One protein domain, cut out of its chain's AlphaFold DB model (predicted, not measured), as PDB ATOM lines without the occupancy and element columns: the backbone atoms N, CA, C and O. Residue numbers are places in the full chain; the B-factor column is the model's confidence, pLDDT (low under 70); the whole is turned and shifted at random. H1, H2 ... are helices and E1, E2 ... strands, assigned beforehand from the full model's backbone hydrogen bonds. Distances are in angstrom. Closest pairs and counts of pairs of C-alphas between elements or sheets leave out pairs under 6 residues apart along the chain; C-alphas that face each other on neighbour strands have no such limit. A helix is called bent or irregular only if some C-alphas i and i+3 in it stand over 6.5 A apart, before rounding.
ATOM      1  N   GLY A 296     -10.486   3.275  43.576       69.38
ATOM      2  CA  GLY A 296     -11.661   2.671  44.197       69.38
ATOM      3  C   GLY A 296     -12.748   2.301  43.182       69.38
ATOM      4  O   GLY A 296     -12.559   2.480  41.978       69.38
ATOM      5  N   PRO A 297     -13.930   1.851  43.645       64.69
ATOM      6  CA  PRO A 297     -15.034   1.402  42.783       64.69
ATOM      7  C   PRO A 297     -15.662   2.518  41.928       64.69
ATOM      8  O   PRO A 297     -16.555   2.258  41.129       64.69
ATOM      9  N   ARG A 298     -15.226   3.771  42.106       69.56
ATOM     10  CA  ARG A 298     -15.632   4.933  41.300       69.56
ATOM     11  C   ARG A 298     -14.549   5.399  40.331       69.56
ATOM     12  O   ARG A 298     -14.705   6.462  39.743       69.56
ATOM     13  N   SER A 299     -13.457   4.648  40.194       86.69
ATOM     14  CA  SER A 299     -12.400   4.989  39.249       86.69
ATOM     15  C   SER A 299     -12.960   4.993  37.828       86.69
ATOM     16  O   SER A 299     -13.654   4.059  37.420       86.69
ATOM     17  N   ALA A 300     -12.663   6.060  37.095       92.00
ATOM     18  CA  ALA A 300     -13.008   6.218  35.694       92.00
ATOM     19  C   ALA A 300     -11.728   6.463  34.899       92.00
ATOM     20  O   ALA A 300     -10.796   7.108  35.383       92.00
ATOM     21  N   GLU A 301     -11.689   5.961  33.670       92.81
ATOM     22  CA  GLU A 301     -10.578   6.215  32.760       92.81
ATOM     23  C   GLU A 301     -11.092   6.846  31.473       92.81
ATOM     24  O   GLU A 301     -11.949   6.275  30.804       92.81
ATOM     25  N   LEU A 302     -10.573   8.030  31.147       94.62
ATOM     26  CA  LEU A 302     -10.958   8.785  29.961       94.62
ATOM     27  C   LEU A 302     -10.507   8.074  28.682       94.62
ATOM     28  O   LEU A 302      -9.376   7.597  28.580       94.62
ATOM     29  N   ILE A 303     -11.394   8.064  27.692       95.19
ATOM     30  CA  ILE A 303     -11.109   7.590  26.342       95.19
ATOM     31  C   ILE A 303     -10.810   8.813  25.464       95.19
ATOM     32  O   ILE A 303     -11.647   9.718  25.390       95.19
ATOM     33  N   PRO A 304      -9.652   8.859  24.782       94.00
ATOM     34  CA  PRO A 304      -9.387   9.872  23.769       94.00
ATOM     35  C   PRO A 304     -10.400   9.751  22.630       94.00
ATOM     36  O   PRO A 304     -10.562   8.677  22.056       94.00
ATOM     37  N   LEU A 305     -11.075  10.850  22.310       94.81
ATOM     38  CA  LEU A 305     -12.062  10.924  21.236       94.81
ATOM     39  C   LEU A 305     -11.502  11.706  20.039       94.81
ATOM     40  O   LEU A 305     -10.583  12.512  20.224       94.81
ATOM     41  N   PRO A 306     -12.040  11.501  18.821       92.25
ATOM     42  CA  PRO A 306     -11.674  12.323  17.677       92.25
ATOM     43  C   PRO A 306     -12.026  13.795  17.930       92.25
ATOM     44  O   PRO A 306     -12.932  14.116  18.706       92.25
ATOM     45  N   ASN A 307     -11.285  14.692  17.283       88.44
ATOM     46  CA  ASN A 307     -11.590  16.116  17.268       88.44
ATOM     47  C   ASN A 307     -12.234  16.446  15.923       88.44
ATOM     48  O   ASN A 307     -11.549  16.416  14.901       88.44
ATOM     49  N   GLU A 308     -13.538  16.707  15.928       86.75
ATOM     50  CA  GLU A 308     -14.303  16.997  14.718       86.75
ATOM     51  C   GLU A 308     -15.124  18.267  14.898       86.75
ATOM     52  O   GLU A 308     -15.751  18.480  15.939       86.75
ATOM     53  N   ASP A 309     -15.145  19.093  13.856       86.88
ATOM     54  CA  ASP A 309     -15.914  20.329  13.864       86.88
ATOM     55  C   ASP A 309     -17.412  20.035  14.031       86.88
ATOM     56  O   ASP A 309     -17.982  19.131  13.414       86.88
ATOM     57  N   GLY A 310     -18.056  20.801  14.912       89.50
ATOM     58  CA  GLY A 310     -19.468  20.622  15.246       89.50
ATOM     59  C   GLY A 310     -19.763  19.449  16.187       89.50
ATOM     60  O   GLY A 310     -20.936  19.153  16.420       89.50
ATOM     61  N   PHE A 311     -18.746  18.800  16.769       92.00
ATOM     62  CA  PHE A 311     -18.926  17.786  17.809       92.00
ATOM     63  C   PHE A 311     -18.201  18.148  19.106       92.00
ATOM     64  O   PHE A 311     -17.091  18.677  19.124       92.00
ATOM     65  N   ARG A 312     -18.839  17.824  20.232       92.69
ATOM     66  CA  ARG A 312     -18.213  17.841  21.558       92.69
ATOM     67  C   ARG A 312     -18.543  16.539  22.254       92.69
ATOM     68  O   ARG A 312     -19.710  16.171  22.346       92.69
ATOM     69  N   GLY A 313     -17.535  15.861  22.783       94.00
ATOM     70  CA  GLY A 313     -17.765  14.621  23.504       94.00
ATOM     71  C   GLY A 313     -16.763  14.363  24.612       94.00
ATOM     72  O   GLY A 313     -15.642  14.872  24.591       94.00
ATOM     73  N   ILE A 314     -17.195  13.575  25.590       95.69
ATOM     74  CA  ILE A 314     -16.354  13.005  26.641       95.69
ATOM     75  C   ILE A 314     -16.744  11.543  26.767       95.69
ATOM     76  O   ILE A 314     -17.923  11.227  26.912       95.69
ATOM     77  N   ALA A 315     -15.758  10.657  26.747       96.94
ATOM     78  CA  ALA A 315     -15.969   9.237  26.954       96.94
ATOM     79  C   ALA A 315     -15.067   8.719  28.064       96.94
ATOM     80  O   ALA A 315     -13.953   9.208  28.261       96.94
ATOM     81  N   PHE A 316     -15.553   7.717  28.787       96.19
ATOM     82  CA  PHE A 316     -14.789   7.054  29.830       96.19
ATOM     83  C   PHE A 316     -15.238   5.608  30.030       96.19
ATOM     84  O   PHE A 316     -16.396   5.255  29.809       96.19
ATOM     85  N   THR A 317     -14.315   4.772  30.491       95.25
ATOM     86  CA  THR A 317     -14.589   3.410  30.953       95.25
ATOM     87  C   THR A 317     -14.697   3.331  32.467       95.25
ATOM     88  O   THR A 317     -14.232   4.232  33.167       95.25
ATOM     89  N   ILE A 318     -15.227   2.212  32.966       93.31
ATOM     90  CA  ILE A 318     -15.121   1.786  34.366       93.31
ATOM     91  C   ILE A 318     -14.059   0.672  34.446       93.31
ATOM     92  O   ILE A 318     -14.383  -0.501  34.238       93.31
ATOM     93  N   PRO A 319     -12.783   1.002  34.736       91.88
ATOM     94  CA  PRO A 319     -11.678   0.046  34.677       91.88
ATOM     95  C   PRO A 319     -11.853  -1.151  35.603       91.88
ATOM     96  O   PRO A 319     -11.401  -2.240  35.280       91.88
ATOM     97  N   GLU A 320     -12.503  -0.969  36.753       90.69
ATOM     98  CA  GLU A 320     -12.708  -2.052  37.718       90.69
ATOM     99  C   GLU A 320     -13.534  -3.196  37.117       90.69
ATOM    100  O   GLU A 320     -13.148  -4.361  37.187       90.69
ATOM    101  N   HIS A 321     -14.629  -2.850  36.437       91.88
ATOM    102  CA  HIS A 321     -15.498  -3.816  35.774       91.88
ATOM    103  C   HIS A 321     -14.774  -4.518  34.623       91.88
ATOM    104  O   HIS A 321     -14.853  -5.738  34.482       91.88
ATOM    105  N   LEU A 322     -14.025  -3.755  33.826       92.00
ATOM    106  CA  LEU A 322     -13.314  -4.274  32.661       92.00
ATOM    107  C   LEU A 322     -12.100  -5.131  33.035       92.00
ATOM    108  O   LEU A 322     -11.884  -6.163  32.408       92.00
ATOM    109  N   ARG A 323     -11.360  -4.787  34.096       91.25
ATOM    110  CA  ARG A 323     -10.285  -5.638  34.639       91.25
ATOM    111  C   ARG A 323     -10.816  -6.983  35.113       91.25
ATOM    112  O   ARG A 323     -10.158  -8.002  34.925       91.25
ATOM    113  N   GLN A 324     -11.992  -6.985  35.735       90.62
ATOM    114  CA  GLN A 324     -12.582  -8.201  36.278       90.62
ATOM    115  C   GLN A 324     -13.229  -9.079  35.191       90.62
ATOM    116  O   GLN A 324     -13.129 -10.307  35.265       90.62
ATOM    117  N   TRP A 325     -13.882  -8.471  34.192       90.56
ATOM    118  CA  TRP A 325     -14.780  -9.189  33.278       90.56
ATOM    119  C   TRP A 325     -14.499  -9.021  31.781       90.56
ATOM    120  O   TRP A 325     -15.057  -9.795  31.011       90.56
ATOM    121  N   GLY A 326     -13.645  -8.088  31.348       86.50
ATOM    122  CA  GLY A 326     -13.453  -7.711  29.933       86.50
ATOM    123  C   GLY A 326     -13.332  -8.899  28.971       86.50
ATOM    124  O   GLY A 326     -14.198  -9.091  28.119       86.50
ATOM    125  N   GLY A 327     -12.352  -9.780  29.202       88.06
ATOM    126  CA  GLY A 327     -12.115 -10.985  28.387       88.06
ATOM    127  C   GLY A 327     -13.164 -12.102  28.503       88.06
ATOM    128  O   GLY A 327     -13.040 -13.141  27.856       88.06
ATOM    129  N   ARG A 328     -14.185 -11.935  29.350       90.38
ATOM    130  CA  ARG A 328     -15.239 -12.935  29.602       90.38
ATOM    131  C   ARG A 328     -16.604 -12.512  29.074       90.38
ATOM    132  O   ARG A 328     -17.464 -13.372  28.909       90.38
ATOM    133  N   ILE A 329     -16.801 -11.223  28.814       92.62
ATOM    134  CA  ILE A 329     -18.072 -10.689  28.331       92.62
ATOM    135  C   ILE A 329     -18.277 -11.126  26.877       92.62
ATOM    136  O   ILE A 329     -17.469 -10.823  25.998       92.62
ATOM    137  N   ARG A 330     -19.371 -11.855  26.635       90.94
ATOM    138  CA  ARG A 330     -19.750 -12.379  25.311       90.94
ATOM    139  C   ARG A 330     -20.911 -11.625  24.678       90.94
ATOM    140  O   ARG A 330     -21.074 -11.694  23.463       90.94
ATOM    141  N   GLU A 331     -21.687 -10.900  25.465       92.88
ATOM    142  CA  GLU A 331     -22.822 -10.117  24.993       92.88
ATOM    143  C   GLU A 331     -22.702  -8.691  25.515       92.88
ATOM    144  O   GLU A 331     -22.366  -8.470  26.682       92.88
ATOM    145  N   VAL A 332     -22.935  -7.727  24.629       93.81
ATOM    146  CA  VAL A 332     -22.917  -6.304  24.963       93.81
ATOM    147  C   VAL A 332     -24.158  -5.609  24.428       93.81
ATOM    148  O   VAL A 332     -24.636  -5.924  23.341       93.81
ATOM    149  N   ALA A 333     -24.649  -4.630  25.171       93.75
ATOM    150  CA  ALA A 333     -25.709  -3.733  24.757       93.75
ATOM    151  C   ALA A 333     -25.174  -2.301  24.710       93.75
ATOM    152  O   ALA A 333     -24.516  -1.852  25.650       93.75
ATOM    153  N   LEU A 334     -25.454  -1.603  23.618       94.06
ATOM    154  CA  LEU A 334     -25.281  -0.170  23.460       94.06
ATOM    155  C   LEU A 334     -26.673   0.452  23.416       94.06
ATOM    156  O   LEU A 334     -27.517   0.016  22.639       94.06
ATOM    157  N   ASP A 335     -26.895   1.451  24.255       92.88
ATOM    158  CA  ASP A 335     -28.131   2.224  24.264       92.88
ATOM    159  C   ASP A 335     -27.804   3.703  24.458       92.88
ATOM    160  O   ASP A 335     -26.766   4.044  25.047       92.88
ATOM    161  N   SER A 336     -28.681   4.575  23.967       92.56
ATOM    162  CA  SER A 336     -28.539   6.018  24.103       92.56
ATOM    163  C   SER A 336     -29.759   6.642  24.779       92.56
ATOM    164  O   SER A 336     -30.904   6.229  24.615       92.56
ATOM    165  N   ALA A 337     -29.513   7.683  25.572       90.81
ATOM    166  CA  ALA A 337     -30.553   8.492  26.179       90.81
ATOM    167  C   ALA A 337     -30.359   9.963  25.803       90.81
ATOM    168  O   ALA A 337     -29.354  10.595  26.152       90.81
ATOM    169  N   TRP A 338     -31.364  10.526  25.132       86.56
ATOM    170  CA  TRP A 338     -31.428  11.944  24.785       86.56
ATOM    171  C   TRP A 338     -32.180  12.761  25.852       86.56
ATOM    172  O   TRP A 338     -32.988  12.233  26.615       86.56
ATOM    173  N   ASN A 339     -31.945  14.078  25.888       79.25
ATOM    174  CA  ASN A 339     -32.636  15.040  26.763       79.25
ATOM    175  C   ASN A 339     -32.484  14.760  28.273       79.25
ATOM    176  O   ASN A 339     -33.386  15.017  29.070       79.25
ATOM    177  N   THR A 340     -31.329  14.228  28.669       73.56
ATOM    178  CA  THR A 340     -30.995  13.920  30.070       73.56
ATOM    179  C   THR A 340     -30.340  15.093  30.810       73.56
ATOM    180  O   THR A 340     -30.181  15.039  32.028       73.56
ATOM    181  N   ASN A 341     -29.958  16.156  30.095       81.88
ATOM    182  CA  ASN A 341     -29.202  17.301  30.609       81.88
ATOM    183  C   ASN A 341     -29.595  18.608  29.892       81.88
ATOM    184  O   ASN A 341     -30.215  18.584  28.825       81.88
ATOM    185  N   GLY A 342     -29.242  19.753  30.489       78.12
ATOM    186  CA  GLY A 342     -29.579  21.080  29.965       78.12
ATOM    187  C   GLY A 342     -28.775  21.462  28.721       78.12
ATOM    188  O   GLY A 342     -29.250  22.247  27.899       78.12
ATOM    189  N   ALA A 343     -27.593  20.866  28.555       82.12
ATOM    190  CA  ALA A 343     -26.689  21.112  27.442       82.12
ATOM    191  C   ALA A 343     -26.937  20.238  26.196       82.12
ATOM    192  O   ALA A 343     -26.184  20.338  25.234       82.12
ATOM    193  N   ARG A 344     -28.011  19.436  26.146       86.62
ATOM    194  CA  ARG A 344     -28.377  18.596  24.981       86.62
ATOM    195  C   ARG A 344     -27.304  17.571  24.574       86.62
ATOM    196  O   ARG A 344     -27.198  17.236  23.399       86.62
ATOM    197  N   PHE A 345     -26.522  17.068  25.526       90.94
ATOM    198  CA  PHE A 345     -25.705  15.879  25.292       90.94
ATOM    199  C   PHE A 345     -26.595  14.640  25.223       90.94
ATOM    200  O   PHE A 345     -27.507  14.465  26.034       90.94
ATOM    201  N   GLU A 346     -26.288  13.762  24.287       92.81
ATOM    202  CA  GLU A 346     -26.761  12.390  24.246       92.81
ATOM    203  C   GLU A 346     -25.820  11.521  25.079       92.81
ATOM    204  O   GLU A 346     -24.597  11.626  24.956       92.81
ATOM    205  N   LEU A 347     -26.386  10.695  25.958       94.62
ATOM    206  CA  LEU A 347     -25.625   9.773  26.792       94.62
ATOM    207  C   LEU A 347     -25.724   8.371  26.208       94.62
ATOM    208  O   LEU A 347     -26.781   7.757  26.288       94.62
ATOM    209  N   TYR A 348     -24.615   7.855  25.700       95.69
ATOM    210  CA  TYR A 348     -24.470   6.463  25.301       95.69
ATOM    211  C   TYR A 348     -23.888   5.660  26.454       95.69
ATOM    212  O   TYR A 348     -22.925   6.090  27.098       95.69
ATOM    213  N   ALA A 349     -24.442   4.480  26.690       96.00
ATOM    214  CA  ALA A 349     -23.945   3.526  27.665       96.00
ATOM    215  C   ALA A 349     -23.668   2.194  26.976       96.00
ATOM    216  O   ALA A 349     -24.533   1.661  26.282       96.00
ATOM    217  N   VAL A 350     -22.476   1.638  27.201       95.38
ATOM    218  CA  VAL A 350     -22.178   0.252  26.838       95.38
ATOM    219  C   VAL A 350     -22.205  -0.614  28.091       95.38
ATOM    220  O   VAL A 350     -21.519  -0.340  29.080       95.38
ATOM    221  N   MET A 351     -23.019  -1.661  28.051       95.81
ATOM    222  CA  MET A 351     -23.198  -2.630  29.125       95.81
ATOM    223  C   MET A 351     -22.811  -4.020  28.630       95.81
ATOM    224  O   MET A 351     -23.150  -4.390  27.513       95.81
ATOM    225  N   GLY A 352     -22.106  -4.788  29.451       94.44
ATOM    226  CA  GLY A 352     -21.828  -6.200  29.214       94.44
ATOM    227  C   GLY A 352     -22.770  -7.086  30.016       94.44
ATOM    228  O   GLY A 352     -23.197  -6.707  31.105       94.44
ATOM    229  N   GLU A 353     -23.072  -8.271  29.505       94.62
ATOM    230  CA  GLU A 353     -23.739  -9.321  30.273       94.62
ATOM    231  C   GLU A 353     -22.713 -10.097  31.113       94.62
ATOM    232  O   GLU A 353     -21.645 -10.482  30.628       94.62
ATOM    233  N   VAL A 354     -23.037 -10.293  32.393       91.62
ATOM    234  CA  VAL A 354     -22.281 -11.122  33.335       91.62
ATOM    235  C   VAL A 354     -23.262 -11.876  34.243       91.62
ATOM    236  O   VAL A 354     -23.913 -11.272  35.095       91.62
ATOM    237  N   TYR A 355     -23.341 -13.202  34.100       88.88
ATOM    238  CA  TYR A 355     -24.189 -14.096  34.912       88.88
ATOM    239  C   TYR A 355     -25.669 -13.670  34.998       88.88
ATOM    240  O   TYR A 355     -26.268 -13.622  36.073       88.88
ATOM    241  N   GLY A 356     -26.266 -13.341  33.860       87.69
ATOM    242  CA  GLY A 356     -27.640 -12.866  33.725       87.69
ATOM    243  C   GLY A 356     -27.854 -11.426  34.195       87.69
ATOM    244  O   GLY A 356     -28.999 -10.997  34.311       87.69
ATOM    245  N   SER A 357     -26.785 -10.682  34.497       90.25
ATOM    246  CA  SER A 357     -26.850  -9.299  34.982       90.25
ATOM    247  C   SER A 357     -26.137  -8.335  34.037       90.25
ATOM    248  O   SER A 357     -25.088  -8.652  33.483       90.25
ATOM    249  N   GLY A 358     -26.686  -7.128  33.882       92.50
ATOM    250  CA  GLY A 358     -26.038  -6.050  33.137       92.50
ATOM    251  C   GLY A 358     -24.946  -5.368  33.963       92.50
ATOM    252  O   GLY A 358     -25.190  -4.931  35.089       92.50
ATOM    253  N   LEU A 359     -23.752  -5.241  33.390       93.88
ATOM    254  CA  LEU A 359     -22.587  -4.595  33.982       93.88
ATOM    255  C   LEU A 359     -22.169  -3.391  33.122       93.88
ATOM    256  O   LEU A 359     -21.792  -3.581  31.966       93.88
ATOM    257  N   PRO A 360     -22.192  -2.149  33.636       94.88
ATOM    258  CA  PRO A 360     -21.789  -0.988  32.849       94.88
ATOM    259  C   PRO A 360     -20.282  -1.014  32.585       94.88
ATOM    260  O   PRO A 360     -19.491  -1.160  33.515       94.88
ATOM    261  N   LEU A 361     -19.876  -0.848  31.330       95.06
ATOM    262  CA  LEU A 361     -18.469  -0.906  30.917       95.06
ATOM    263  C   LEU A 361     -17.903   0.486  30.635       95.06
ATOM    264  O   LEU A 361     -16.748   0.771  30.955       95.06
ATOM    265  N   GLY A 362     -18.722   1.376  30.083       95.44
ATOM    266  CA  GLY A 362     -18.315   2.737  29.770       95.44
ATOM    267  C   GLY A 362     -19.472   3.602  29.302       95.44
ATOM    268  O   GLY A 362     -20.560   3.108  28.996       95.44
ATOM    269  N   TYR A 363     -19.201   4.898  29.235       96.94
ATOM    270  CA  TYR A 363     -20.155   5.910  28.811       96.94
ATOM    271  C   TYR A 363     -19.507   6.885  27.835       96.94
ATOM    272  O   TYR A 363     -18.321   7.202  27.954       96.94
ATOM    273  N   LEU A 364     -20.314   7.397  26.911       96.75
ATOM    274  CA  LEU A 364     -19.971   8.484  26.003       96.75
ATOM    275  C   LEU A 364     -21.059   9.555  26.110       96.75
ATOM    276  O   LEU A 364     -22.225   9.288  25.841       96.75
ATOM    277  N   LEU A 365     -20.676  10.771  26.489       95.25
ATOM    278  CA  LEU A 365     -21.500  11.958  26.296       95.25
ATOM    279  C   LEU A 365     -21.111  12.584  24.964       95.25
ATOM    280  O   LEU A 365     -19.942  12.913  24.775       95.25
ATOM    281  N   LEU A 366     -22.079  12.775  24.072       94.31
ATOM    282  CA  LEU A 366     -21.858  13.367  22.758       94.31
ATOM    283  C   LEU A 366     -22.890  14.457  22.475       94.31
ATOM    284  O   LEU A 366     -24.084  14.268  22.668       94.31
ATOM    285  N   GLN A 367     -22.425  15.596  21.991       92.62
ATOM    286  CA  GLN A 367     -23.248  16.681  21.482       92.62
ATOM    287  C   GLN A 367     -22.838  16.947  20.034       92.62
ATOM    288  O   GLN A 367     -21.646  17.035  19.731       92.62
ATOM    289  N   SER A 368     -23.830  17.101  19.161       89.62
ATOM    290  CA  SER A 368     -23.647  17.513  17.771       89.62
ATOM    291  C   SER A 368     -24.329  18.861  17.537       89.62
ATOM    292  O   SER A 368     -25.545  18.968  17.708       89.62
ATOM    293  N   ASP A 369     -23.568  19.866  17.117       83.69
ATOM    294  CA  ASP A 369     -24.066  21.180  16.711       83.69
ATOM    295  C   ASP A 369     -23.573  21.488  15.294       83.69
ATOM    296  O   ASP A 369     -22.454  21.951  15.088       83.69
ATOM    297  N   GLY A 370     -24.380  21.123  14.293       77.38
ATOM    298  CA  GLY A 370     -24.018  21.299  12.880       77.38
ATOM    299  C   GLY A 370     -22.893  20.387  12.374       77.38
ATOM    300  O   GLY A 370     -22.339  20.651  11.311       77.38
ATOM    301  N   GLY A 371     -22.560  19.327  13.116       79.50
ATOM    302  CA  GLY A 371     -21.495  18.391  12.764       79.50
ATOM    303  C   GLY A 371     -21.714  17.654  11.436       79.50
ATOM    304  O   GLY A 371     -22.844  17.407  11.004       79.50
ATOM    305  N   GLU A 372     -20.609  17.283  10.789       82.50
ATOM    306  CA  GLU A 372     -20.632  16.580   9.506       82.50
ATOM    307  C   GLU A 372     -21.322  15.207   9.575       82.50
ATOM    308  O   GLU A 372     -21.304  14.497  10.591       82.50
ATOM    309  N   LYS A 373     -21.890  14.776   8.439       83.75
ATOM    310  CA  LYS A 373     -22.461  13.430   8.303       83.75
ATOM    311  C   LYS A 373     -21.396  12.372   8.608       83.75
ATOM    312  O   LYS A 373     -20.289  12.405   8.077       83.75
ATOM    313  N   GLY A 374     -21.761  11.409   9.452       86.44
ATOM    314  CA  GLY A 374     -20.872  10.329   9.883       86.44
ATOM    315  C   GLY A 374     -19.999  10.653  11.098       86.44
ATOM    316  O   GLY A 374     -19.352   9.744  11.604       86.44
ATOM    317  N   GLY A 375     -20.002  11.884  11.629       88.62
ATOM    318  CA  GLY A 375     -19.222  12.194  12.835       88.62
ATOM    319  C   GLY A 375     -19.658  11.377  14.053       88.62
ATOM    320  O   GLY A 375     -18.829  10.740  14.697       88.62
ATOM    321  N   LYS A 376     -20.973  11.249  14.293       90.88
ATOM    322  CA  LYS A 376     -21.524  10.362  15.341       90.88
ATOM    323  C   LYS A 376     -20.981   8.927  15.228       90.88
ATOM    324  O   LYS A 376     -20.530   8.365  16.222       90.88
ATOM    325  N   GLU A 377     -20.960   8.362  14.020       92.25
ATOM    326  CA  GLU A 377     -20.414   7.022  13.754       92.25
ATOM    327  C   GLU A 377     -18.923   6.933  14.107       92.25
ATOM    328  O   GLU A 377     -18.502   5.963  14.734       92.25
ATOM    329  N   ARG A 378     -18.119   7.950  13.775       93.69
ATOM    330  CA  ARG A 378     -16.683   7.983  14.101       93.69
ATOM    331  C   ARG A 378     -16.424   8.064  15.605       93.69
ATOM    332  O   ARG A 378     -15.578   7.324  16.108       93.69
ATOM    333  N   TYR A 379     -17.184   8.884  16.335       95.38
ATOM    334  CA  TYR A 379     -17.115   8.937  17.803       95.38
ATOM    335  C   TYR A 379     -17.465   7.587  18.434       95.38
ATOM    336  O   TYR A 379     -16.719   7.101  19.285       95.38
ATOM    337  N   LEU A 380     -18.556   6.955  17.991       94.81
ATOM    338  CA  LEU A 380     -18.978   5.641  18.484       94.81
ATOM    339  C   LEU A 380     -17.965   4.546  18.132       94.81
ATOM    340  O   LEU A 380     -17.627   3.726  18.981       94.81
ATOM    341  N   THR A 381     -17.421   4.565  16.914       94.38
ATOM    342  CA  THR A 381     -16.399   3.609  16.465       94.38
ATOM    343  C   THR A 381     -15.139   3.734  17.311       94.38
ATOM    344  O   THR A 381     -14.592   2.724  17.755       94.38
ATOM    345  N   CYS A 382     -14.687   4.967  17.568       95.19
ATOM    346  CA  CYS A 382     -13.547   5.241  18.436       95.19
ATOM    347  C   CYS A 382     -13.813   4.736  19.859       95.19
ATOM    348  O   CYS A 382     -13.024   3.959  20.392       95.19
ATOM    349  N   PHE A 383     -14.961   5.101  20.433       96.06
ATOM    350  CA  PHE A 383     -15.380   4.689  21.768       96.06
ATOM    351  C   PHE A 383     -15.397   3.163  21.936       96.06
ATOM    352  O   PHE A 383     -14.728   2.631  22.823       96.06
ATOM    353  N   LEU A 384     -16.097   2.444  21.056       94.50
ATOM    354  CA  LEU A 384     -16.214   0.986  21.125       94.50
ATOM    355  C   LEU A 384     -14.884   0.280  20.838       94.50
ATOM    356  O   LEU A 384     -14.553  -0.692  21.519       94.50
ATOM    357  N   SER A 385     -14.096   0.769  19.874       93.62
ATOM    358  CA  SER A 385     -12.789   0.178  19.548       93.62
ATOM    359  C   SER A 385     -11.802   0.332  20.699       93.62
ATOM    360  O   SER A 385     -11.111  -0.622  21.032       93.62
ATOM    361  N   GLN A 386     -11.783   1.486  21.370       93.25
ATOM    362  CA  GLN A 386     -10.928   1.707  22.539       93.25
ATOM    363  C   GLN A 386     -11.280   0.754  23.682       93.25
ATOM    364  O   GLN A 386     -10.382   0.198  24.310       93.25
ATOM    365  N   ILE A 387     -12.572   0.507  23.927       92.88
ATOM    366  CA  ILE A 387     -12.991  -0.468  24.941       92.88
ATOM    367  C   ILE A 387     -12.571  -1.880  24.530       92.88
ATOM    368  O   ILE A 387     -11.994  -2.604  25.339       92.88
ATOM    369  N   ARG A 388     -12.816  -2.258  23.272       92.38
ATOM    370  CA  ARG A 388     -12.466  -3.576  22.738       92.38
ATOM    371  C   ARG A 388     -10.974  -3.859  22.819       92.38
ATOM    372  O   ARG A 388     -10.583  -4.873  23.388       92.38
ATOM    373  N   ASP A 389     -10.168  -2.969  22.260       92.75
ATOM    374  CA  ASP A 389      -8.743  -3.203  22.037       92.75
ATOM    375  C   ASP A 389      -7.950  -3.108  23.339       92.75
ATOM    376  O   ASP A 389      -7.014  -3.873  23.556       92.75
ATOM    377  N   LYS A 390      -8.342  -2.200  24.239       92.69
ATOM    378  CA  LYS A 390      -7.647  -2.011  25.514       92.69
ATOM    379  C   LYS A 390      -8.002  -3.064  26.561       92.69
ATOM    380  O   LYS A 390      -7.152  -3.407  27.377       92.69
ATOM    381  N   TRP A 391      -9.246  -3.542  26.564       91.00
ATOM    382  CA  TRP A 391      -9.768  -4.418  27.618       91.00
ATOM    383  C   TRP A 391     -10.067  -5.847  27.155       91.00
ATOM    384  O   TRP A 391     -10.697  -6.601  27.897       91.00
ATOM    385  N   ASP A 392      -9.614  -6.213  25.949       89.81
ATOM    386  CA  ASP A 392      -9.825  -7.524  25.318       89.81
ATOM    387  C   ASP A 392     -11.304  -7.948  25.338       89.81
ATOM    388  O   ASP A 392     -11.664  -9.060  25.720       89.81
ATOM    389  N   LEU A 393     -12.203  -7.027  24.973       89.50
ATOM    390  CA  LEU A 393     -13.638  -7.309  24.975       89.50
ATOM    391  C   LEU A 393     -13.992  -8.253  23.818       89.50
ATOM    392  O   LEU A 393     -14.000  -7.851  22.653       89.50
ATOM    393  N   GLN A 394     -14.346  -9.499  24.137       84.88
ATOM    394  CA  GLN A 394     -14.656 -10.538  23.146       84.88
ATOM    395  C   GLN A 394     -16.159 -10.753  22.942       84.88
ATOM    396  O   GLN A 394     -16.664 -11.882  23.027       84.88
ATOM    397  N   ALA A 395     -16.868  -9.665  22.640       87.62
ATOM    398  CA  ALA A 395     -18.293  -9.710  22.350       87.62
ATOM    399  C   ALA A 395     -18.587 -10.547  21.089       87.62
ATOM    400  O   ALA A 395     -18.022 -10.331  20.016       87.62
ATOM    401  N   VAL A 396     -19.492 -11.510  21.236       88.44
ATOM    402  CA  VAL A 396     -20.059 -12.353  20.175       88.44
ATOM    403  C   VAL A 396     -21.400 -11.784  19.715       88.44
ATOM    404  O   VAL A 396     -21.708 -11.822  18.524       88.44
ATOM    405  N   PHE A 397     -22.169 -11.227  20.652       88.31
ATOM    406  CA  PHE A 397     -23.460 -10.601  20.402       88.31
ATOM    407  C   PHE A 397     -23.426  -9.129  20.807       88.31
ATOM    408  O   PHE A 397     -22.874  -8.767  21.848       88.31
ATOM    409  N   THR A 398     -24.014  -8.280  19.968       90.00
ATOM    410  CA  THR A 398     -24.166  -6.850  20.236       90.00
ATOM    411  C   THR A 398     -25.607  -6.439  19.989       90.00
ATOM    412  O   THR A 398     -26.160  -6.705  18.921       90.00
ATOM    413  N   HIS A 399     -26.191  -5.791  20.988       90.50
ATOM    414  CA  HIS A 399     -27.541  -5.253  20.983       90.50
ATOM    415  C   HIS A 399     -27.439  -3.733  20.883       90.50
ATOM    416  O   HIS A 399     -26.678  -3.120  21.622       90.50
ATOM    417  N   THR A 400     -28.155  -3.135  19.945       90.50
ATOM    418  CA  THR A 400     -28.187  -1.687  19.695       90.50
ATOM    419  C   THR A 400     -29.534  -1.351  19.074       90.50
ATOM    420  O   THR A 400     -30.182  -2.235  18.494       90.50
ATOM    421  N   ASP A 401     -29.977  -0.106  19.224       83.50
ATOM    422  CA  ASP A 401     -31.193   0.361  18.576       83.50
ATOM    423  C   ASP A 401     -31.003   0.476  17.048       83.50
ATOM    424  O   ASP A 401     -29.922   0.285  16.481       83.50
ATOM    425  N   LYS A 402     -32.080   0.775  16.328       82.38
ATOM    426  CA  LYS A 402     -32.097   0.932  14.871       82.38
ATOM    427  C   LYS A 402     -31.514   2.285  14.422       82.38
ATOM    428  O   LYS A 402     -32.048   2.911  13.504       82.38
ATOM    429  N   ASP A 403     -30.414   2.722  15.029       84.62
ATOM    430  CA  ASP A 403     -29.625   3.879  14.597       84.62
ATOM    431  C   ASP A 403     -28.461   3.414  13.714       84.62
ATOM    432  O   ASP A 403     -27.661   2.556  14.082       84.62
ATOM    433  N   TRP A 404     -28.352   3.977  12.509       84.06
ATOM    434  CA  TRP A 404     -27.321   3.560  11.557       84.06
ATOM    435  C   TRP A 404     -25.899   3.828  12.046       84.06
ATOM    436  O   TRP A 404     -25.009   3.042  11.733       84.06
ATOM    437  N   SER A 405     -25.686   4.893  12.815       87.56
ATOM    438  CA  SER A 405     -24.363   5.241  13.337       87.56
ATOM    439  C   SER A 405     -23.929   4.243  14.406       87.56
ATOM    440  O   SER A 405     -22.769   3.845  14.430       87.56
ATOM    441  N   GLU A 406     -24.855   3.806  15.263       89.44
ATOM    442  CA  GLU A 406     -24.586   2.766  16.263       89.44
ATOM    443  C   GLU A 406     -24.316   1.411  15.614       89.44
ATOM    444  O   GLU A 406     -23.315   0.756  15.916       89.44
ATOM    445  N   ILE A 407     -25.166   1.022  14.663       86.44
ATOM    446  CA  ILE A 407     -25.013  -0.227  13.925       86.44
ATOM    447  C   ILE A 407     -23.662  -0.253  13.198       86.44
ATOM    448  O   ILE A 407     -22.956  -1.255  13.266       86.44
ATOM    449  N   ASN A 408     -23.289   0.823  12.504       87.88
ATOM    450  CA  ASN A 408     -22.039   0.874  11.744       87.88
ATOM    451  C   ASN A 408     -20.794   0.908  12.644       87.88
ATOM    452  O   ASN A 408     -19.769   0.344  12.272       87.88
ATOM    453  N   ALA A 409     -20.887   1.521  13.828       88.75
ATOM    454  CA  ALA A 409     -19.792   1.561  14.793       88.75
ATOM    455  C   ALA A 409     -19.515   0.206  15.466       88.75
ATOM    456  O   ALA A 409     -18.404  -0.039  15.948       88.75
ATOM    457  N   CYS A 410     -20.506  -0.686  15.512       84.06
ATOM    458  CA  CYS A 410     -20.321  -2.028  16.045       84.06
ATOM    459  C   CYS A 410     -19.508  -2.891  15.059       84.06
ATOM    460  O   CYS A 410     -19.798  -2.900  13.862       84.06
TER     461      CYS A 410
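AT A GLANCE: This is residues 296 to 410 of the 454 residues of an uncharacterized protein of Dichomitus squalens (UniProt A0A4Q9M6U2). One twisted sheet of six strands has its longest helix, H2, slantwise over E2 and E5, with short H3 beside H2; H1 sits beside the strands at the sheet's level, and the face away from H2 has no named helix over it. The printed part has 115 residues, with three named helices and six named strands in the order E1 E2 H1 E3 E4 E5 H2 E6 H3, class mixed. The sheet's order is E1 E2 E5 E4 E3 E6, mixed. The whole is compact, with a radius of gyration of the C-alphas of 13.7 A and spans of 41 by 31 by 25 A.

HOW THE PARTS SIT: Edge strand E1, residues 301 to 303, meets E2, residues 311 to 317, only at a point, where C-alphas 302 and 316 face each other at 4.2 A. H1, residues 319 to 328, has a height over the sheet of 2.8 A. E3, residues 331 to 337, E4, residues 346 to 354, and E5, residues 357 to 368, form a meander, each strand the antiparallel neighbour of the one before, in two hairpins; within hydrogen-bond range are N 351 and O 333 at 2.8 A, and N 348 and O 364 at 2.8 A. E5 is antiparallel to E2, with N 314 and O 365 at 2.9 A. H2, residues 375 to 391, has a height over the sheet of 8.8 A; its closest C-alphas to E2 are Phe 383 and Ala 315, 6.9 A apart. H2 touches H1 with residue 391 alone, 5.5 A from Gly 326 between C-alphas, about perpendicular at 80 degrees. Edge strand E6, residues 397 to 399, is parallel to E3, with N 334 and O 399 at 2.8 A. H3, residues 404 to 409, only grazes the sheet and touches H2 at a shallow tilt of 31 degrees, the same way, the closest C-alphas being Thr 381 and Ala 409, 4.3 A. Every O i to N i+4 pair is within hydrogen-bond range in H2 and H3, and 4 of 6 in H1.

IN THESE COORDINATES: E1 begins at C-alpha 301 (-10.578, 6.215, 32.760). E5 is 32.0 A long and bends by 57 degrees at residue 361; E4 is 25.6 A and H2 24.2 A. H1 is irregular, with C-alphas 324 and 327 8.4 A apart. H3 ends at C-alpha 409 (-19.792, 1.561, 14.793).

THE WHOLE: The C-alphas farthest apart, Tyr 355 and Gly 370, are 41.7 A apart. The printed part has no cut and no long link; residues 296 to 298 have pLDDT under 70.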